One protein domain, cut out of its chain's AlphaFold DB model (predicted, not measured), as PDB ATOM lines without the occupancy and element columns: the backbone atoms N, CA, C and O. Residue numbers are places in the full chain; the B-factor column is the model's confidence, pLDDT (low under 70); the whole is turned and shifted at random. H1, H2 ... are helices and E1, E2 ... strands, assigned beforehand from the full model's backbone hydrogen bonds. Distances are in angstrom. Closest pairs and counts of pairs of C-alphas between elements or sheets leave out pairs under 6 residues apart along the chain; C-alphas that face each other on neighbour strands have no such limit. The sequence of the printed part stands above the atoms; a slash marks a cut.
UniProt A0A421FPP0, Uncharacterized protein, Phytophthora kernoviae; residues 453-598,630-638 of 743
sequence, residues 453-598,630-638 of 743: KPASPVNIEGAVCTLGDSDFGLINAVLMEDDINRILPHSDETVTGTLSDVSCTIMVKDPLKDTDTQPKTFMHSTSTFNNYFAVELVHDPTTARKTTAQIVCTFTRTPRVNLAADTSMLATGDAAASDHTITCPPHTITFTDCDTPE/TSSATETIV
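What this domain is: This is residues 453 to 598 and 630 to 638 of the 743 residues of an uncharacterized protein of Phytophthora kernoviae (UniProt A0A421FPP0). A long, narrow and loosely built strand sandwich: a strongly twisted sheet has its long strands E2 and E5 side by side in the middle, and the two-stranded sheet E1 E4 covers part of one face. E3 edges E2, while E6 and E7 follow one another along the far side of E5; the small helices H1 and H2 sit toward one end, where residues 564 to 569 stick out. The printed part has 155 residues, under half of them in named elements, in the order E1 H1 E2 E3 E4 E5 H2 E6 E7 E8, and is mostly strand. The larger sheet is branched, with its neighbour pairs antiparallel, as E1 and E4 are. The whole is loose, with a radius of gyration of the C-alphas of 20.1 A, and spans 74 by 30 by 21 A.

How they stand to each other: E5, residues 546 to 558, has E2, residues 498 to 509, on one side, antiparallel at 163 degrees, with N 505 and O 552 2.8 A apart. On the other side of E5 are E7, residues 587 to 592, with N 549 and O 589 2.8 A apart, and E6, residues 581 to 583, with N 555 and O 582 2.9 A apart. E2 forms a hairpin with E3, residues 520 to 523, where N 506 and O 520 are 2.9 A apart. E1, residues 472 to 479, and E4, residues 529 to 536, are antiparallel neighbours, with N 477 and O 531 2.8 A apart. Their sheet and the branched one form a sandwich, two sheets face to face, 9.9 A centre to centre where they face each other, with best planes 14 degrees apart. H1, residues 481 to 487, only grazes the branched sheet with residues 484 to 487; its closest C-alphas to E2 are those of Ile 484 and Leu 499, 7.5 A apart. H2, residues 577 to 580, is on that sheet, over none of its strands, at a height over the sheet of 4.6 A. Every O i to N i+4 pair is within hydrogen-bond range in H1; H2 is too short for one. E8, residues 636 to 638, pairs with no named strand; its closest C-alphas to E2 are those of Thr 636 and Val 508, 5.6 A apart.

Where its parts are: E5 measures 39.7 A, from C-alpha 546 at (-20.538, 17.160, 31.990); E2 measures 34.8 A, E1 23.1 A, E4 22.4 A and E7 16.7 A. E8 ends at C-alpha 638, (-27.464, 6.090, 45.786).

The domain as a whole: The C-alphas of Ser 568 and Glu 598, the two farthest apart, are 74.6 A apart. Residues 599 to 629 are not printed, with 25.0 A between C-alphas 598 and 630. The link E5 to H2 is long, 18 residues. Mean pLDDT of the printed part is 77.0; 39 residues are under 70, among them 561 to 579.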
ATOM      1  N   LYS A 453     -28.143  24.342  46.569       87.31
ATOM      2  CA  LYS A 453     -27.020  25.282  46.500       87.31
ATOM      3  C   LYS A 453     -25.735  24.525  46.154       87.31
ATOM      4  O   LYS A 453     -25.467  23.499  46.779       87.31
ATOM      5  N   PRO A 454     -24.919  25.008  45.204       87.12
ATOM      6  CA  PRO A 454     -23.562  24.505  45.021       87.12
ATOM      7  C   PRO A 454     -22.755  24.626  46.321       87.12
ATOM      8  O   PRO A 454     -22.803  25.662  46.986       87.12
ATOM      9  N   ALA A 455     -22.039  23.562  46.682       85.81
ATOM     10  CA  ALA A 455     -21.076  23.551  47.787       85.81
ATOM     11  C   ALA A 455     -19.625  23.414  47.284       85.81
ATOM     12  O   ALA A 455     -18.702  23.893  47.942       85.81
ATOM     13  N   SER A 456     -19.434  22.834  46.094       83.69
ATOM     14  CA  SER A 456     -18.239  23.035  45.265       83.69
ATOM     15  C   SER A 456     -18.234  24.422  44.592       83.69
ATOM     16  O   SER A 456     -19.274  25.089  44.552       83.69
ATOM     17  N   PRO A 457     -17.093  24.860  44.016       83.31
ATOM     18  CA  PRO A 457     -17.035  26.011  43.113       83.31
ATOM     19  C   PRO A 457     -18.007  25.897  41.925       83.31
ATOM     20  O   PRO A 457     -18.515  24.821  41.613       83.31
ATOM     21  N   VAL A 458     -18.248  27.015  41.238       83.94
ATOM     22  CA  VAL A 458     -19.131  27.096  40.064       83.94
ATOM     23  C   VAL A 458     -18.385  27.801  38.936       83.94
ATOM     24  O   VAL A 458     -17.759  28.835  39.170       83.94
ATOM     25  N   ASN A 459     -18.437  27.247  37.724       83.19
ATOM     26  CA  ASN A 459     -17.764  27.817  36.557       83.19
ATOM     27  C   ASN A 459     -18.557  28.984  35.927       83.19
ATOM     28  O   ASN A 459     -19.697  29.271  36.296       83.19
ATOM     29  N   ILE A 460     -17.969  29.642  34.923       77.81
ATOM     30  CA  ILE A 460     -18.589  30.778  34.211       77.81
ATOM     31  C   ILE A 460     -19.876  30.427  33.437       77.81
ATOM     32  O   ILE A 460     -20.623  31.327  33.067       77.81
ATOM     33  N   GLU A 461     -20.150  29.143  33.195       79.50
ATOM     34  CA  GLU A 461     -21.384  28.657  32.559       79.50
ATOM     35  C   GLU A 461     -22.484  28.314  33.585       79.50
ATOM     36  O   GLU A 461     -23.581  27.911  33.199       79.50
ATOM     37  N   GLY A 462     -22.205  28.444  34.888       81.38
ATOM     38  CA  GLY A 462     -23.119  28.067  35.970       81.38
ATOM     39  C   GLY A 462     -23.107  26.576  36.331       81.38
ATOM     40  O   GLY A 462     -23.961  26.141  37.103       81.38
ATOM     41  N   ALA A 463     -22.166  25.788  35.799       86.12
ATOM     42  CA  ALA A 463     -21.999  24.386  36.172       86.12
ATOM     43  C   ALA A 463     -21.198  24.251  37.477       86.12
ATOM     44  O   ALA A 463     -20.215  24.962  37.696       86.12
ATOM     45  N   VAL A 464     -21.619  23.325  38.338       88.25
ATOM     46  CA  VAL A 464     -20.941  22.992  39.594       88.25
ATOM     47  C   VAL A 464     -19.677  22.207  39.274       88.25
ATOM     48  O   VAL A 464     -19.727  21.181  38.601       88.25
ATOM     49  N   CYS A 465     -18.542  22.685  39.757       87.00
ATOM     50  CA  CYS A 465     -17.275  22.000  39.588       87.00
ATOM     51  C   CYS A 465     -17.218  20.722  40.430       87.00
ATOM     52  O   CYS A 465     -17.800  20.637  41.519       87.00
ATOM     53  N   THR A 466     -16.440  19.751  39.968       86.31
ATOM     54  CA  THR A 466     -15.830  18.769  40.863       86.31
ATOM     55  C   THR A 466     -15.010  19.465  41.953       86.31
ATOM     56  O   THR A 466     -14.686  20.656  41.881       86.31
ATOM     57  N   LEU A 467     -14.712  18.742  43.029       81.06
ATOM     58  CA  LEU A 467     -13.594  19.123  43.890       81.06
ATOM     59  C   LEU A 467     -12.287  18.831  43.141       81.06
ATOM     60  O   LEU A 467     -12.231  17.846  42.411       81.06
ATOM     61  N   GLY A 468     -11.256  19.657  43.338       76.62
ATOM     62  CA  GLY A 468      -9.992  19.528  42.600       76.62
ATOM     63  C   GLY A 468      -9.411  18.112  42.669       76.62
ATOM     64  O   GLY A 468      -9.440  17.491  43.738       76.62
ATOM     65  N   ASP A 469      -8.958  17.605  41.526       74.31
ATOM     66  CA  ASP A 469      -8.460  16.243  41.287       74.31
ATOM     67  C   ASP A 469      -9.500  15.110  41.497       74.31
ATOM     68  O   ASP A 469      -9.143  13.934  41.464       74.31
ATOM     69  N   SER A 470     -10.786  15.425  41.717       80.00
ATOM     70  CA  SER A 470     -11.841  14.455  42.092       80.00
ATOM     71  C   SER A 470     -12.869  14.227  40.982       80.00
ATOM     72  O   SER A 470     -13.141  15.109  40.173       80.00
ATOM     73  N   ASP A 471     -13.543  13.076  41.005       78.81
ATOM     74  CA  ASP A 471     -14.609  12.734  40.055       78.81
ATOM     75  C   ASP A 471     -16.018  13.177  40.493       78.81
ATOM     76  O   ASP A 471     -16.985  12.928  39.773       78.81
ATOM     77  N   PHE A 472     -16.162  13.856  41.639       86.06
ATOM     78  CA  PHE A 472     -17.453  14.292  42.182       86.06
ATOM     79  C   PHE A 472     -17.495  15.772  42.581       86.06
ATOM     80  O   PHE A 472     -16.509  16.362  43.031       86.06
ATOM     81  N   GLY A 473     -18.679  16.374  42.447       87.81
ATOM     82  CA  GLY A 473     -18.997  17.712  42.951       87.81
ATOM     83  C   GLY A 473     -19.929  17.667  44.163       87.81
ATOM     84  O   GLY A 473     -20.670  16.700  44.356       87.81
ATOM     85  N   LEU A 474     -19.913  18.720  44.985       88.69
ATOM     86  CA  LEU A 474     -20.779  18.843  46.157       88.69
ATOM     87  C   LEU A 474     -21.964  19.775  45.905       88.69
ATOM     88  O   LEU A 474     -21.802  20.925  45.481       88.69
ATOM     89  N   ILE A 475     -23.147  19.310  46.301       89.25
ATOM     90  CA  ILE A 475     -24.340  20.138  46.495       89.25
ATOM     91  C   ILE A 475     -24.777  20.101  47.954       89.25
ATOM     92  O   ILE A 475     -24.570  19.128  48.676       89.25
ATOM     93  N   ASN A 476     -25.411  21.182  48.375       89.56
ATOM     94  CA  ASN A 476     -26.058  21.321  49.662       89.56
ATOM     95  C   ASN A 476     -27.566  21.522  49.449       89.56
ATOM     96  O   ASN A 476     -27.986  22.229  48.530       89.56
ATOM     97  N   ALA A 477     -28.366  20.901  50.312       90.81
ATOM     98  CA  ALA A 477     -29.796  21.126  50.415       90.81
ATOM     99  C   ALA A 477     -30.114  21.736  51.783       90.81
ATOM    100  O   ALA A 477     -29.943  21.073  52.812       90.81
ATOM    101  N   VAL A 478     -30.619  22.971  51.797       90.00
ATOM    102  CA  VAL A 478     -31.138  23.619  53.011       90.00
ATOM    103  C   VAL A 478     -32.650  23.739  52.927       90.00
ATOM    104  O   VAL A 478     -33.164  24.270  51.950       90.00
ATOM    105  N   LEU A 479     -33.354  23.356  53.986       90.12
ATOM    106  CA  LEU A 479     -34.743  23.748  54.205       90.12
ATOM    107  C   LEU A 479     -34.820  24.539  55.512       90.12
ATOM    108  O   LEU A 479     -34.677  23.958  56.588       90.12
ATOM    109  N   MET A 480     -35.024  25.856  55.421       90.19
ATOM    110  CA  MET A 480     -35.240  26.734  56.577       90.19
ATOM    111  C   MET A 480     -36.736  26.938  56.857       90.19
ATOM    112  O   MET A 480     -37.590  26.631  56.029       90.19
ATOM    113  N   GLU A 481     -37.068  27.501  58.020       87.62
ATOM    114  CA  GLU A 481     -38.457  27.801  58.403       87.62
ATOM    115  C   GLU A 481     -39.144  28.764  57.412       87.62
ATOM    116  O   GLU A 481     -40.297  28.552  57.048       87.62
ATOM    117  N   ASP A 482     -38.411  29.735  56.854       86.75
ATOM    118  CA  ASP A 482     -38.894  30.605  55.769       86.75
ATOM    119  C   ASP A 482     -39.224  29.846  54.473       86.75
ATOM    120  O   ASP A 482     -40.126  30.243  53.736       86.75
ATOM    121  N   ASP A 483     -38.518  28.753  54.173       88.00
ATOM    122  CA  ASP A 483     -38.815  27.914  53.009       88.00
ATOM    123  C   ASP A 483     -40.074  27.084  53.254       88.00
ATOM    124  O   ASP A 483     -40.942  27.012  52.384       88.00
ATOM    125  N   ILE A 484     -40.226  26.547  54.469       87.25
ATOM    126  CA  ILE A 484     -41.452  25.877  54.917       87.25
ATOM    127  C   ILE A 484     -42.639  26.847  54.833       87.25
ATOM    128  O   ILE A 484     -43.666  26.486  54.270       87.25
ATOM    129  N   ASN A 485     -42.483  28.100  55.273       85.88
ATOM    130  CA  ASN A 485     -43.504  29.151  55.166       85.88
ATOM    131  C   ASN A 485     -43.799  29.594  53.718       85.88
ATOM    132  O   ASN A 485     -44.876  30.128  53.452       85.88
ATOM    133  N   ARG A 486     -42.880  29.368  52.767       86.81
ATOM    134  CA  ARG A 486     -43.128  29.542  51.323       86.81
ATOM    135  C   ARG A 486     -43.849  28.338  50.700       86.81
ATOM    136  O   ARG A 486     -44.642  28.531  49.784       86.81
ATOM    137  N   ILE A 487     -43.588  27.121  51.181       87.88
ATOM    138  CA  ILE A 487     -44.209  25.870  50.700       87.88
ATOM    139  C   ILE A 487     -45.625  25.683  51.267       87.88
ATOM    140  O   ILE A 487     -46.534  25.237  50.565       87.88
ATOM    141  N   LEU A 488     -45.806  26.075  52.528       85.94
ATOM    142  CA  LEU A 488     -47.061  26.174  53.267       85.94
ATOM    143  C   LEU A 488     -47.395  27.666  53.446       85.94
ATOM    144  O   LEU A 488     -47.234  28.199  54.548       85.94
ATOM    145  N   PRO A 489     -47.823  28.376  52.382       82.31
ATOM    146  CA  PRO A 489     -48.149  29.790  52.483       82.31
ATOM    147  C   PRO A 489     -49.309  29.995  53.461       82.31
ATOM    148  O   PRO A 489     -50.314  29.284  53.419       82.31
ATOM    149  N   HIS A 490     -49.160  30.980  54.339       74.75
ATOM    150  CA  HIS A 490     -50.182  31.382  55.299       74.75
ATOM    151  C   HIS A 490     -51.103  32.448  54.686       74.75
ATOM    152  O   HIS A 490     -50.647  33.313  53.938       74.75
ATOM    153  N   SER A 491     -52.392  32.424  55.032       78.44
ATOM    154  CA  SER A 491     -53.317  33.536  54.781       78.44
ATOM    155  C   SER A 491     -54.320  33.665  55.925       78.44
ATOM    156  O   SER A 491     -54.631  32.676  56.586       78.44
ATOM    157  N   ASP A 492     -54.853  34.866  56.147       76.69
ATOM    158  CA  ASP A 492     -55.782  35.156  57.253       76.69
ATOM    159  C   ASP A 492     -57.094  34.344  57.221       76.69
ATOM    160  O   ASP A 492     -57.798  34.267  58.224       76.69
ATOM    161  N   GLU A 493     -57.426  33.710  56.090       81.25
ATOM    162  CA  GLU A 493     -58.631  32.882  55.935       81.25
ATOM    163  C   GLU A 493     -58.373  31.364  55.899       81.25
ATOM    164  O   GLU A 493     -59.336  30.601  55.784       81.25
ATOM    165  N   THR A 494     -57.119  30.894  55.960       85.44
ATOM    166  CA  THR A 494     -56.801  29.464  55.777       85.44
ATOM    167  C   THR A 494     -55.822  28.907  56.805       85.44
ATOM    168  O   THR A 494     -54.943  29.604  57.305       85.44
ATOM    169  N   VAL A 495     -55.961  27.614  57.106       84.44
ATOM    170  CA  VAL A 495     -55.046  26.889  58.000       84.44
ATOM    171  C   VAL A 495     -53.961  26.174  57.193       84.44
ATOM    172  O   VAL A 495     -54.236  25.489  56.212       84.44
ATOM    173  N   THR A 496     -52.698  26.306  57.581       77.12
ATOM    174  CA  THR A 496     -51.577  25.718  56.825       77.12
ATOM    175  C   THR A 496     -51.444  24.208  57.018       77.12
ATOM    176  O   THR A 496     -51.139  23.485  56.064       77.12
ATOM    177  N   GLY A 497     -51.725  23.712  58.226       77.62
ATOM    178  CA  GLY A 497     -51.335  22.366  58.657       77.62
ATOM    179  C   GLY A 497     -49.908  22.369  59.212       77.62
ATOM    180  O   GLY A 497     -49.408  23.408  59.634       77.62
ATOM    181  N   THR A 498     -49.244  21.216  59.211       81.88
ATOM    182  CA  THR A 498     -47.814  21.102  59.547       81.88
ATOM    183  C   THR A 498     -47.107  20.250  58.508       81.88
ATOM    184  O   THR A 498     -47.654  19.225  58.104       81.88
ATOM    185  N   LEU A 499     -45.889  20.623  58.105       85.75
ATOM    186  CA  LEU A 499     -45.033  19.759  57.284       85.75
ATOM    187  C   LEU A 499     -44.865  18.391  57.972       85.75
ATOM    188  O   LEU A 499     -44.734  18.334  59.195       85.75
ATOM    189  N   SER A 500     -44.915  17.305  57.201       87.88
ATOM    190  CA  SER A 500     -44.851  15.934  57.724       87.88
ATOM    191  C   SER A 500     -43.866  15.028  56.991       87.88
ATOM    192  O   SER A 500     -43.298  14.150  57.633       87.88
ATOM    193  N   ASP A 501     -43.611  15.256  55.699       91.19
ATOM    194  CA  ASP A 501     -42.529  14.607  54.947       91.19
ATOM    195  C   ASP A 501     -42.037  15.499  53.794       91.19
ATOM    196  O   ASP A 501     -42.789  16.304  53.237       91.19
ATOM    197  N   VAL A 502     -40.771  15.323  53.427       92.44
ATOM    198  CA  VAL A 502     -40.102  15.916  52.268       92.44
ATOM    199  C   VAL A 502     -39.297  14.813  51.598       92.44
ATOM    200  O   VAL A 502     -38.143  14.576  51.957       92.44
ATOM    201  N   SER A 503     -39.912  14.131  50.635       93.94
ATOM    202  CA  SER A 503     -39.268  13.073  49.858       93.94
ATOM    203  C   SER A 503     -38.652  13.666  48.596       93.94
ATOM    204  O   SER A 503     -39.372  14.216  47.760       93.94
ATOM    205  N   CYS A 504     -37.331  13.563  48.443       92.81
ATOM    206  CA  CYS A 504     -36.632  14.006  47.236       92.81
ATOM    207  C   CYS A 504     -35.999  12.824  46.491       92.81
ATOM    208  O   CYS A 504     -35.314  11.974  47.073       92.81
ATOM    209  N   THR A 505     -36.217  12.805  45.178       92.69
ATOM    210  CA  THR A 505     -35.656  11.842  44.231       92.69
ATOM    211  C   THR A 505     -34.682  12.529  43.279       92.69
ATOM    212  O   THR A 505     -34.801  13.727  43.012       92.69
ATOM    213  N   ILE A 506     -33.693  11.781  42.793       90.19
ATOM    214  CA  ILE A 506     -32.664  12.265  41.871       90.19
ATOM    215  C   ILE A 506     -32.481  11.301  40.698       90.19
ATOM    216  O   ILE A 506     -32.629  10.086  40.839       90.19
ATOM    217  N   MET A 507     -32.149  11.863  39.540       87.19
ATOM    218  CA  MET A 507     -31.721  11.157  38.335       87.19
ATOM    219  C   MET A 507     -30.457  11.839  37.805       87.19
ATOM    220  O   MET A 507     -30.468  13.055  37.632       87.19
ATOM    221  N   VAL A 508     -29.388  11.081  37.554       83.81
ATOM    222  CA  VAL A 508     -28.073  11.587  37.114       83.81
ATOM    223  C   VAL A 508     -27.719  10.965  35.761       83.81
ATOM    224  O   VAL A 508     -27.874   9.757  35.596       83.81
ATOM    225  N   LYS A 509     -27.308  11.782  34.778       73.38
ATOM    226  CA  LYS A 509     -27.116  11.362  33.372       73.38
ATOM    227  C   LYS A 509     -26.005  12.112  32.634       73.38
ATOM    228  O   LYS A 509     -25.799  13.303  32.878       73.38
ATOM    229  N   ASP A 510     -25.422  11.464  31.620       62.53
ATOM    230  CA  ASP A 510     -24.842  12.156  30.462       62.53
ATOM    231  C   ASP A 510     -26.001  12.634  29.549       62.53
ATOM    232  O   ASP A 510     -26.795  11.809  29.078       62.53
ATOM    233  N   PRO A 511     -26.144  13.948  29.276       53.12
ATOM    234  CA  PRO A 511     -27.199  14.477  28.408       53.12
ATOM    235  C   PRO A 511     -27.086  14.065  26.925       53.12
ATOM    236  O   PRO A 511     -27.971  14.414  26.142       53.12
ATOM    237  N   LEU A 512     -26.027  13.356  26.516       54.81
ATOM    238  CA  LEU A 512     -25.754  12.973  25.128       54.81
ATOM    239  C   LEU A 512     -25.944  11.475  24.817       54.81
ATOM    240  O   LEU A 512     -25.927  11.133  23.631       54.81
ATOM    241  N   LYS A 513     -26.080  10.581  25.817       56.12
ATOM    242  CA  LYS A 513     -25.916   9.121  25.592       56.12
ATOM    243  C   LYS A 513     -26.978   8.188  26.199       56.12
ATOM    244  O   LYS A 513     -27.310   7.194  25.551       56.12
ATOM    245  N   ASP A 514     -27.529   8.475  27.382       59.31
ATOM    246  CA  ASP A 514     -28.193   7.437  28.200       59.31
ATOM    247  C   ASP A 514     -29.735   7.403  28.168       59.31
ATOM    248  O   ASP A 514     -30.418   8.385  27.873       59.31
ATOM    249  N   THR A 515     -30.299   6.241  28.535       59.31
ATOM    250  CA  THR A 515     -31.748   5.940  28.460       59.31
ATOM    251  C   THR A 515     -32.435   5.668  29.811       59.31
ATOM    252  O   THR A 515     -33.583   5.220  29.822       59.31
ATOM    253  N   ASP A 516     -31.789   5.969  30.950       62.56
ATOM    254  CA  ASP A 516     -32.396   5.817  32.291       62.56
ATOM    255  C   ASP A 516     -33.754   6.553  32.387       62.56
ATOM    256  O   ASP A 516     -33.961   7.627  31.815       62.56
ATOM    257  N   THR A 517     -34.703   5.971  33.114       66.38
ATOM    258  CA  THR A 517     -36.057   6.501  33.346       66.38
ATOM    259  C   THR A 517     -36.496   6.433  34.812       66.38
ATOM    260  O   THR A 517     -37.598   6.883  35.116       66.38
ATOM    261  N   GLN A 518     -35.669   5.918  35.731       78.31
ATOM    262  CA  GLN A 518     -36.071   5.652  37.116       78.31
ATOM    263  C   GLN A 518     -35.286   6.499  38.133       78.31
ATOM    264  O   GLN A 518     -34.199   6.100  38.556       78.31
ATOM    265  N   PRO A 519     -35.833   7.650  38.578       85.50
ATOM    266  CA  PRO A 519     -35.200   8.442  39.626       85.50
ATOM    267  C   PRO A 519     -35.205   7.666  40.951       85.50
ATOM    268  O   PRO A 519     -36.189   7.005  41.293       85.50
ATOM    269  N   LYS A 520     -34.120   7.759  41.723       90.12
ATOM    270  CA  LYS A 520     -33.996   7.107  43.036       90.12
ATOM    271  C   LYS A 520     -34.286   8.109  44.152       90.12
ATOM    272  O   LYS A 520     -33.785   9.231  44.118       90.12
ATOM    273  N   THR A 521     -35.049   7.712  45.167       91.00
ATOM    274  CA  THR A 521     -35.180   8.492  46.410       91.00
ATOM    275  C   THR A 521     -33.857   8.481  47.170       91.00
ATOM    276  O   THR A 521     -33.289   7.412  47.387       91.00
ATOM    277  N   PHE A 522     -33.375   9.656  47.581       89.06
ATOM    278  CA  PHE A 522     -32.097   9.806  48.296       89.06
ATOM    279  C   PHE A 522     -32.220  10.583  49.613       89.06
ATOM    280  O   PHE A 522     -31.333  10.496  50.455       89.06
ATOM    281  N   MET A 523     -33.320  11.315  49.821       88.81
ATOM    282  CA  MET A 523     -33.569  12.076  51.044       88.81
ATOM    283  C   MET A 523     -35.041  12.000  51.456       88.81
ATOM    284  O   MET A 523     -35.935  12.133  50.621       88.81
ATOM    285  N   HIS A 524     -35.258  11.846  52.762       90.00
ATOM    286  CA  HIS A 524     -36.514  12.107  53.464       90.00
ATOM    287  C   HIS A 524     -36.228  13.024  54.661       90.00
ATOM    288  O   HIS A 524     -35.188  12.880  55.306       90.00
ATOM    289  N   SER A 525     -37.145  13.937  54.984       89.06
ATOM    290  CA  SER A 525     -37.105  14.720  56.228       89.06
ATOM    291  C   SER A 525     -38.506  15.122  56.678       89.06
ATOM    292  O   SER A 525     -39.335  15.508  55.861       89.06
ATOM    293  N   THR A 526     -38.748  15.114  57.988       87.31
ATOM    294  CA  THR A 526     -39.990  15.617  58.600       87.31
ATOM    295  C   THR A 526     -39.831  17.033  59.180       87.31
ATOM    296  O   THR A 526     -40.753  17.553  59.805       87.31
ATOM    297  N   SER A 527     -38.653  17.648  59.034       86.31
ATOM    298  CA  SER A 527     -38.282  18.948  59.615       86.31
ATOM    299  C   SER A 527     -37.388  19.767  58.678       86.31
ATOM    300  O   SER A 527     -37.026  19.315  57.590       86.31
ATOM    301  N   THR A 528     -36.975  20.954  59.131       89.69
ATOM    302  CA  THR A 528     -35.824  21.679  58.572       89.69
ATOM    303  C   THR A 528     -34.576  20.789  58.518       89.69
ATOM    304  O   THR A 528     -34.412  19.880  59.339       89.69
ATOM    305  N   PHE A 529     -33.704  21.033  57.537       90.00
ATOM    306  CA  PHE A 529     -32.469  20.272  57.315       90.00
ATOM    307  C   PHE A 529     -31.387  21.123  56.633       90.00
ATOM    308  O   PHE A 529     -31.675  22.170  56.052       90.00
ATOM    309  N   ASN A 530     -30.139  20.660  56.712       90.19
ATOM    310  CA  ASN A 530     -28.969  21.241  56.052       90.19
ATOM    311  C   ASN A 530     -28.004  20.094  55.711       90.19
ATOM    312  O   ASN A 530     -27.144  19.744  56.519       90.19
ATOM    313  N   ASN A 531     -28.220  19.459  54.561       88.38
ATOM    314  CA  ASN A 531     -27.562  18.209  54.176       88.38
ATOM    315  C   ASN A 531     -26.630  18.442  52.982       88.38
ATOM    316  O   ASN A 531     -26.989  19.162  52.051       88.38
ATOM    317  N   TYR A 532     -25.459  17.809  52.987       88.81
ATOM    318  CA  TYR A 532     -24.526  17.807  51.859       88.81
ATOM    319  C   TYR A 532     -24.575  16.459  51.141       88.81
ATOM    320  O   TYR A 532     -24.725  15.418  51.781       88.81
ATOM    321  N   PHE A 533     -24.426  16.488  49.819       89.75
ATOM    322  CA  PHE A 533     -24.424  15.309  48.959       89.75
ATOM    323  C   PHE A 533     -23.293  15.415  47.938       89.75
ATOM    324  O   PHE A 533     -23.092  16.476  47.339       89.75
ATOM    325  N   ALA A 534     -22.582  14.310  47.723       89.31
ATOM    326  CA  ALA A 534     -21.649  14.169  46.612       89.31
ATOM    327  C   ALA A 534     -22.375  13.618  45.380       89.31
ATOM    328  O   ALA A 534     -23.193  12.705  45.505       89.31
ATOM    329  N   VAL A 535     -22.063  14.151  44.199       89.81
ATOM    330  CA  VAL A 535     -22.547  13.642  42.909       89.81
ATOM    331  C   VAL A 535     -21.347  13.344  42.014       89.81
ATOM    332  O   VAL A 535     -20.630  14.262  41.621       89.81
ATOM    333  N   GLU A 536     -21.132  12.061  41.725       87.19
ATOM    334  CA  GLU A 536     -20.093  11.557  40.817       87.19
ATOM    335  C   GLU A 536     -20.442  11.877  39.353       87.19
ATOM    336  O   GLU A 536     -21.600  11.771  38.933       87.19
ATOM    337  N   LEU A 537     -19.435  12.266  38.567       81.00
ATOM    338  CA  LEU A 537     -19.550  12.473  37.124       81.00
ATOM    339  C   LEU A 537     -19.746  11.137  36.393       81.00
ATOM    340  O   LEU A 537     -19.103  10.133  36.703       81.00
ATOM    341  N   VAL A 538     -20.569  11.135  35.343       74.31
ATOM    342  CA  VAL A 538     -20.722   9.972  34.459       74.31
ATOM    343  C   VAL A 538     -19.397   9.711  33.735       74.31
ATOM    344  O   VAL A 538     -18.855  10.577  33.040       74.31
ATOM    345  N   HIS A 539     -18.849   8.509  33.912       62.81
ATOM    346  CA  HIS A 539     -17.501   8.172  33.459       62.81
ATOM    347  C   HIS A 539     -17.456   7.852  31.953       62.81
ATOM    348  O   HIS A 539     -17.419   6.689  31.555       62.81
ATOM    349  N   ASP A 540     -17.386   8.880  31.103       54.78
ATOM    350  CA  ASP A 540     -17.074   8.708  29.678       54.78
ATOM    351  C   ASP A 540     -15.594   9.027  29.368       54.78
ATOM    352  O   ASP A 540     -15.099  10.089  29.754       54.78
ATOM    353  N   PRO A 541     -14.833   8.148  28.693       47.50
ATOM    354  CA  PRO A 541     -13.411   8.370  28.406       47.50
ATOM    355  C   PRO A 541     -13.121   9.232  27.158       47.50
ATOM    356  O   PRO A 541     -11.961   9.336  26.767       47.50
ATOM    357  N   THR A 542     -14.129   9.817  26.494       41.09
ATOM    358  CA  THR A 542     -13.980  10.457  25.164       41.09
ATOM    359  C   THR A 542     -14.462  11.907  25.050       41.09
ATOM    360  O   THR A 542     -14.219  12.541  24.022       41.09
ATOM    361  N   THR A 543     -15.106  12.463  26.078       45.53
ATOM    362  CA  THR A 543     -15.653  13.833  26.069       45.53
ATOM    363  C   THR A 543     -15.419  14.552  27.397       45.53
ATOM    364  O   THR A 543     -15.377  13.911  28.443       45.53
ATOM    365  N   ALA A 544     -15.301  15.888  27.362       51.81
ATOM    366  CA  ALA A 544     -15.236  16.717  28.568       51.81
ATOM    367  C   ALA A 544     -16.476  16.459  29.440       51.81
ATOM    368  O   ALA A 544     -17.611  16.627  28.981       51.81
ATOM    369  N   ARG A 545     -16.255  15.972  30.665       66.31
ATOM    370  CA  ARG A 545     -17.276  15.275  31.458       66.31
ATOM    371  C   ARG A 545     -18.246  16.246  32.114       66.31
ATOM    372  O   ARG A 545     -18.028  16.692  33.235       66.31
ATOM    373  N   LYS A 546     -19.345  16.531  31.415       76.38
ATOM    374  CA  LYS A 546     -20.538  17.160  31.990       76.38
ATOM    375  C   LYS A 546     -21.531  16.090  32.428       76.38
ATOM    376  O   LYS A 546     -21.672  15.054  31.788       76.38
ATOM    377  N   THR A 547     -22.219  16.329  33.534       80.31
ATOM    378  CA  THR A 547     -23.167  15.382  34.135       80.31
ATOM    379  C   THR A 547     -24.346  16.154  34.685       80.31
ATOM    380  O   THR A 547     -24.172  17.060  35.491       80.31
ATOM    381  N   THR A 548     -25.556  15.833  34.242       84.44
ATOM    382  CA  THR A 548     -26.755  16.573  34.634       84.44
ATOM    383  C   THR A 548     -27.572  15.760  35.625       84.44
ATOM    384  O   THR A 548     -28.046  14.668  35.314       84.44
ATOM    385  N   ALA A 549     -27.764  16.326  36.815       86.62
ATOM    386  CA  ALA A 549     -28.691  15.838  37.819       86.62
ATOM    387  C   ALA A 549     -30.036  16.568  37.702       86.62
ATOM    388  O   ALA A 549     -30.082  17.797  37.639       86.62
ATOM    389  N   GLN A 550     -31.136  15.817  37.722       87.88
ATOM    390  CA  GLN A 550     -32.486  16.344  37.919       87.88
ATOM    391  C   GLN A 550     -33.008  15.874  39.274       87.88
ATOM    392  O   GLN A 550     -33.030  14.674  39.547       87.88
ATOM    393  N   ILE A 551     -33.426  16.823  40.109       90.25
ATOM    394  CA  ILE A 551     -33.916  16.590  41.468       90.25
ATOM    395  C   ILE A 551     -35.393  16.973  41.535       90.25
ATOM    396  O   ILE A 551     -35.769  18.085  41.164       90.25
ATOM    397  N   VAL A 552     -36.237  16.068  42.028       91.06
ATOM    398  CA  VAL A 552     -37.680  16.283  42.197       91.06
ATOM    399  C   VAL A 552     -38.039  16.042  43.657       91.06
ATOM    400  O   VAL A 552     -37.746  14.979  44.196       91.06
ATOM    401  N   CYS A 553     -38.691  17.011  44.298       92.88
ATOM    402  CA  CYS A 553     -39.124  16.897  45.692       92.88
ATOM    403  C   CYS A 553     -40.646  16.950  45.807       92.88
ATOM    404  O   CYS A 553     -41.292  17.809  45.201       92.88
ATOM    405  N   THR A 554     -41.188  16.065  46.639       93.25
ATOM    406  CA  THR A 554     -42.584  16.061  47.068       93.25
ATOM    407  C   THR A 554     -42.664  16.450  48.538       93.25
ATOM    408  O   THR A 554     -42.061  15.804  49.393       93.25
ATOM    409  N   PHE A 555     -43.421  17.505  48.823       91.19
ATOM    410  CA  PHE A 555     -43.673  18.016  50.166       91.19
ATOM    411  C   PHE A 555     -45.059  17.564  50.618       91.19
ATOM    412  O   PHE A 555     -46.047  17.812  49.922       91.19
ATOM    413  N   THR A 556     -45.127  16.932  51.784       89.00
ATOM    414  CA  THR A 556     -46.359  16.417  52.386       89.00
ATOM    415  C   THR A 556     -46.647  17.158  53.687       89.00
ATOM    416  O   THR A 556     -45.730  17.438  54.463       89.00
ATOM    417  N   ARG A 557     -47.922  17.463  53.947       85.69
ATOM    418  CA  ARG A 557     -48.391  18.012  55.227       85.69
ATOM    419  C   ARG A 557     -49.359  17.081  55.945       85.69
ATOM    420  O   ARG A 557     -50.187  16.423  55.323       85.69
ATOM    421  N   THR A 558     -49.341  17.134  57.270       80.25
ATOM    422  CA  THR A 558     -50.480  16.721  58.090       80.25
ATOM    423  C   THR A 558     -51.498  17.870  58.102       80.25
ATOM    424  O   THR A 558     -51.138  18.985  58.500       80.25
ATOM    425  N   PRO A 559     -52.760  17.659  57.685       73.44
ATOM    426  CA  PRO A 559     -53.798  18.672  57.837       73.44
ATOM    427  C   PRO A 559     -54.109  18.932  59.314       73.44
ATOM    428  O   PRO A 559     -54.166  18.005  60.124       73.44
ATOM    429  N   ARG A 560     -54.400  20.188  59.672       71.06
ATOM    430  CA  ARG A 560     -54.915  20.544  61.002       71.06
ATOM    431  C   ARG A 560     -56.416  20.248  61.075       71.06
ATOM    432  O   ARG A 560     -57.244  21.155  61.162       71.06
ATOM    433  N   VAL A 561     -56.765  18.964  61.020       64.25
ATOM    434  CA  VAL A 561     -58.129  18.479  61.266       64.25
ATOM    435  C   VAL A 561     -58.522  18.696  62.723       64.25
ATOM    436  O   VAL A 561     -57.719  18.511  63.640       64.25
ATOM    437  N   ASN A 562     -59.777  19.078  62.950       61.22
ATOM    438  CA  ASN A 562     -60.268  19.428  64.279       61.22
ATOM    439  C   ASN A 562     -60.707  18.189  65.084       61.22
ATOM    440  O   ASN A 562     -61.826  18.128  65.595       61.22
ATOM    441  N   LEU A 563     -59.818  17.192  65.193       52.72
ATOM    442  CA  LEU A 563     -60.024  16.022  66.047       52.72
ATOM    443  C   LEU A 563     -60.193  16.491  67.495       52.72
ATOM    444  O   LEU A 563     -59.269  17.011  68.127       52.72
ATOM    445  N   ALA A 564     -61.405  16.343  68.021       45.53
ATOM    446  CA  ALA A 564     -61.656  16.538  69.435       45.53
ATOM    447  C   ALA A 564     -60.985  15.413  70.239       45.53
ATOM    448  O   ALA A 564     -60.933  14.267  69.801       45.53
ATOM    449  N   ALA A 565     -60.517  15.736  71.449       37.94
ATOM    450  CA  ALA A 565     -59.990  14.749  72.399       37.94
ATOM    451  C   ALA A 565     -61.070  13.778  72.935       37.94
ATOM    452  O   ALA A 565     -60.762  12.875  73.706       37.94
ATOM    453  N   ASP A 566     -62.322  13.974  72.517       37.53
ATOM    454  CA  ASP A 566     -63.439  13.044  72.628       37.53
ATOM    455  C   ASP A 566     -63.889  12.691  71.197       37.53
ATOM    456  O   ASP A 566     -64.210  13.572  70.396       37.53
ATOM    457  N   THR A 567     -63.877  11.403  70.856       38.94
ATOM    458  CA  THR A 567     -63.960  10.862  69.485       38.94
ATOM    459  C   THR A 567     -65.353  10.938  68.836       38.94
ATOM    460  O   THR A 567     -65.632  10.220  67.879       38.94
ATOM    461  N   SER A 568     -66.249  11.792  69.333       37.38
ATOM    462  CA  SER A 568     -67.633  11.925  68.851       37.38
ATOM    463  C   SER A 568     -67.807  12.839  67.624       37.38
ATOM    464  O   SER A 568     -68.837  12.769  66.953       37.38
ATOM    465  N   MET A 569     -66.802  13.656  67.285       43.06
ATOM    466  CA  MET A 569     -66.761  14.515  66.087       43.06
ATOM    467  C   MET A 569     -66.222  13.744  64.864       43.06
ATOM    468  O   MET A 569     -65.149  14.046  64.342       43.06
ATOM    469  N   LEU A 570     -66.941  12.704  64.432       39.41
ATOM    470  CA  LEU A 570     -66.508  11.813  63.349       39.41
ATOM    471  C   LEU A 570     -66.609  12.454  61.956       39.41
ATOM    472  O   LEU A 570     -67.637  12.368  61.287       39.41
ATOM    473  N   ALA A 571     -65.490  12.988  61.468       42.19
ATOM    474  CA  ALA A 571     -65.258  13.129  60.036       42.19
ATOM    475  C   ALA A 571     -64.990  11.743  59.418       42.19
ATOM    476  O   ALA A 571     -63.849  11.291  59.341       42.19
ATOM    477  N   THR A 572     -66.044  11.044  58.986       38.81
ATOM    478  CA  THR A 572     -65.909   9.834  58.157       38.81
ATOM    479  C   THR A 572     -65.601  10.230  56.716       38.81
ATOM    480  O   THR A 572     -66.488  10.263  55.861       38.81
ATOM    481  N   GLY A 573     -64.342  10.572  56.466       42.31
ATOM    482  CA  GLY A 573     -63.833  10.924  55.151       42.31
ATOM    483  C   GLY A 573     -62.323  11.076  55.206       42.31
ATOM    484  O   GLY A 573     -61.827  12.080  55.715       42.31
ATOM    485  N   ASP A 574     -61.606  10.085  54.678       38.47
ATOM    486  CA  ASP A 574     -60.196  10.252  54.348       38.47
ATOM    487  C   ASP A 574     -60.086  11.413  53.358       38.47
ATOM    488  O   ASP A 574     -60.734  11.413  52.308       38.47
ATOM    489  N   ALA A 575     -59.311  12.434  53.717       47.81
ATOM    490  CA  ALA A 575     -59.097  13.580  52.849       47.81
ATOM    491  C   ALA A 575     -58.462  13.129  51.528       47.81
ATOM    492  O   ALA A 575     -57.563  12.283  51.532       47.81
ATOM    493  N   ALA A 576     -58.885  13.718  50.406       49.28
ATOM    494  CA  ALA A 576     -58.246  13.478  49.118       49.28
ATOM    495  C   ALA A 576     -56.743  13.800  49.220       49.28
ATOM    496  O   ALA A 576     -56.352  14.960  49.351       49.28
ATOM    497  N   ALA A 577     -55.897  12.761  49.193       51.75
ATOM    498  CA  ALA A 577     -54.481  12.864  49.565       51.75
ATOM    499  C   ALA A 577     -53.697  13.909  48.743       51.75
ATOM    500  O   ALA A 577     -52.720  14.473  49.233       51.75
ATOM    501  N   SER A 578     -54.176  14.217  47.533       58.22
ATOM    502  CA  SER A 578     -53.670  15.269  46.650       58.22
ATOM    503  C   SER A 578     -53.604  16.658  47.293       58.22
ATOM    504  O   SER A 578     -52.627  17.364  47.074       58.22
ATOM    505  N   ASP A 579     -54.575  17.056  48.125       67.44
ATOM    506  CA  ASP A 579     -54.602  18.398  48.745       67.44
ATOM    507  C   ASP A 579     -53.577  18.549  49.893       67.44
ATOM    508  O   ASP A 579     -53.403  19.629  50.477       67.44
ATOM    509  N   HIS A 580     -52.855  17.472  50.210       78.81
ATOM    510  CA  HIS A 580     -51.829  17.414  51.250       78.81
ATOM    511  C   HIS A 580     -50.422  17.125  50.720       78.81
ATOM    512  O   HIS A 580     -49.481  17.160  51.512       78.81
ATOM    513  N   THR A 581     -50.262  16.920  49.409       86.69
ATOM    514  CA  THR A 581     -48.979  16.647  48.746       86.69
ATOM    515  C   THR A 581     -48.743  17.605  47.583       86.69
ATOM    516  O   THR A 581     -49.610  17.735  46.723       86.69
ATOM    517  N   ILE A 582     -47.556  18.206  47.479       89.56
ATOM    518  CA  ILE A 582     -47.127  18.900  46.254       89.56
ATOM    519  C   ILE A 582     -45.782  18.366  45.770       89.56
ATOM    520  O   ILE A 582     -44.783  18.434  46.481       89.56
ATOM    521  N   THR A 583     -45.752  17.852  44.543       91.38
ATOM    522  CA  THR A 583     -44.513  17.546  43.822       91.38
ATOM    523  C   THR A 583     -44.102  18.777  43.027       91.38
ATOM    524  O   THR A 583     -44.850  19.240  42.166       91.38
ATOM    525  N   CYS A 584     -42.929  19.326  43.325       91.12
ATOM    526  CA  CYS A 584     -42.454  20.550  42.690       91.12
ATOM    527  C   CYS A 584     -41.706  20.289  41.370       91.12
ATOM    528  O   CYS A 584     -41.204  19.182  41.164       91.12
ATOM    529  N   PRO A 585     -41.627  21.290  40.466       89.94
ATOM    530  CA  PRO A 585     -40.925  21.149  39.192       89.94
ATOM    531  C   PRO A 585     -39.467  20.691  39.376       89.94
ATOM    532  O   PRO A 585     -38.839  21.109  40.354       89.94
ATOM    533  N   PRO A 586     -38.910  19.884  38.450       87.31
ATOM    534  CA  PRO A 586     -37.534  19.413  38.552       87.31
ATOM    535  C   PRO A 586     -36.531  20.565  38.657       87.31
ATOM    536  O   PRO A 586     -36.547  21.494  37.846       87.31
ATOM    537  N   HIS A 587     -35.640  20.483  39.639       88.38
ATOM    538  CA  HIS A 587     -34.472  21.343  39.746       88.38
ATOM    539  C   HIS A 587     -33.289  20.660  39.051       88.38
ATOM    540  O   HIS A 587     -32.938  19.529  39.389       88.38
ATOM    541  N   THR A 588     -32.689  21.333  38.072       88.62
ATOM    542  CA  THR A 588     -31.628  20.770  37.224       88.62
ATOM    543  C   THR A 588     -30.289  21.405  37.575       88.62
ATOM    544  O   THR A 588     -30.147  22.623  37.486       88.62
ATOM    545  N   ILE A 589     -29.300  20.578  37.915       88.38
ATOM    546  CA  ILE A 589     -27.918  20.984  38.194       88.38
ATOM    547  C   ILE A 589     -27.005  20.270  37.200       88.38
ATOM    548  O   ILE A 589     -27.107  19.056  37.029       88.38
ATOM    549  N   THR A 590     -26.098  21.004  36.560       88.62
ATOM    550  CA  THR A 590     -25.022  20.408  35.762       88.62
ATOM    551  C   THR A 590     -23.733  20.455  36.562       88.62
ATOM    552  O   THR A 590     -23.318  21.524  37.001       88.62
ATOM    553  N   PHE A 591     -23.109  19.298  36.717       86.44
ATOM    554  CA  PHE A 591     -21.753  19.124  37.206       86.44
ATOM    555  C   PHE A 591     -20.789  19.064  36.023       86.44
ATOM    556  O   PHE A 591     -21.162  18.622  34.931       86.44
ATOM    557  N   THR A 592     -19.554  19.503  36.228       85.50
ATOM    558  CA  THR A 592     -18.476  19.376  35.248       85.50
ATOM    559  C   THR A 592     -17.141  19.223  35.954       85.50
ATOM    560  O   THR A 592     -16.936  19.788  37.026       85.50
ATOM    561  N   ASP A 593     -16.218  18.519  35.310       82.88
ATOM    562  CA  ASP A 593     -14.799  18.751  35.553       82.88
ATOM    563  C   ASP A 593     -14.481  20.228  35.228       82.88
ATOM    564  O   ASP A 593     -14.972  20.768  34.225       82.88
ATOM    565  N   CYS A 594     -13.743  20.885  36.120       78.50
ATOM    566  CA  CYS A 594     -13.332  22.288  36.036       78.50
ATOM    567  C   CYS A 594     -11.813  22.473  36.111       78.50
ATOM    568  O   CYS A 594     -11.352  23.609  35.967       78.50
ATOM    569  N   ASP A 595     -11.051  21.410  36.375       72.94
ATOM    570  CA  ASP A 595      -9.614  21.538  36.558       72.94
ATOM    571  C   ASP A 595      -8.949  21.861  35.213       72.94
ATOM    572  O   ASP A 595      -9.401  21.461  34.133       72.94
ATOM    573  N   THR A 596      -7.893  22.677  35.246       59.09
ATOM    574  CA  THR A 596      -7.221  23.108  34.015       59.09
ATOM    575  C   THR A 596      -6.638  21.887  33.302       59.09
ATOM    576  O   THR A 596      -5.839  21.180  33.919       59.09
ATOM    577  N   PRO A 597      -6.978  21.630  32.022       51.28
ATOM    578  CA  PRO A 597      -6.618  20.385  31.358       51.28
ATOM    579  C   PRO A 597      -5.100  20.250  31.254       51.28
ATOM    580  O   PRO A 597      -4.453  20.958  30.478       51.28
ATOM    581  N   GLU A 598      -4.531  19.330  32.035       49.88
ATOM    582  CA  GLU A 598      -3.090  19.124  32.059       49.88
ATOM    583  C   GLU A 598      -2.588  18.676  30.685       49.88
ATOM    584  O   GLU A 598      -2.907  17.597  30.176       49.88
ATOM    585  N   THR A 630     -24.337   8.423  42.315       85.69
ATOM    586  CA  THR A 630     -23.582   8.040  41.118       85.69
ATOM    587  C   THR A 630     -24.522   7.550  40.022       85.69
ATOM    588  O   THR A 630     -25.741   7.496  40.206       85.69
ATOM    589  N   SER A 631     -23.979   7.184  38.867       80.62
ATOM    590  CA  SER A 631     -24.755   6.611  37.769       80.62
ATOM    591  C   SER A 631     -23.970   5.557  36.996       80.62
ATOM    592  O   SER A 631     -22.750   5.599  36.870       80.62
ATOM    593  N   SER A 632     -24.717   4.596  36.471       73.69
ATOM    594  CA  SER A 632     -24.295   3.670  35.427       73.69
ATOM    595  C   SER A 632     -25.002   4.040  34.119       73.69
ATOM    596  O   SER A 632     -25.994   4.766  34.141       73.69
ATOM    597  N   ALA A 633     -24.589   3.450  32.994       65.25
ATOM    598  CA  ALA A 633     -25.251   3.624  31.691       65.25
ATOM    599  C   ALA A 633     -26.740   3.183  31.648       65.25
ATOM    600  O   ALA A 633     -27.405   3.318  30.619       65.25
ATOM    601  N   THR A 634     -27.277   2.611  32.736       69.62
ATOM    602  CA  THR A 634     -28.662   2.113  32.822       69.62
ATOM    603  C   THR A 634     -29.445   2.566  34.052       69.62
ATOM    604  O   THR A 634     -30.671   2.509  34.012       69.62
ATOM    605  N   GLU A 635     -28.788   2.993  35.133       78.75
ATOM    606  CA  GLU A 635     -29.468   3.514  36.327       78.75
ATOM    607  C   GLU A 635     -28.612   4.492  37.147       78.75
ATOM    608  O   GLU A 635     -27.411   4.288  37.346       78.75
ATOM    609  N   THR A 636     -29.279   5.505  37.700       86.88
ATOM    610  CA  THR A 636     -28.814   6.305  38.845       86.88
ATOM    611  C   THR A 636     -28.712   5.425  40.104       86.88
ATOM    612  O   THR A 636     -29.590   4.600  40.341       86.88
ATOM    613  N   ILE A 637     -27.689   5.590  40.947       86.62
ATOM    614  CA  ILE A 637     -27.451   4.776  42.157       86.62
ATOM    615  C   ILE A 637     -27.155   5.691  43.353       86.62
ATOM    616  O   ILE A 637     -26.406   6.657  43.236       86.62
ATOM    617  N   VAL A 638     -27.710   5.368  44.526       88.56
ATOM    618  CA  VAL A 638     -27.464   6.090  45.786       88.56
ATOM    619  C   VAL A 638     -26.669   5.191  46.734       88.56
ATOM    620  O   VAL A 638     -27.165   4.146  47.158       88.56
TER     621      VAL A 638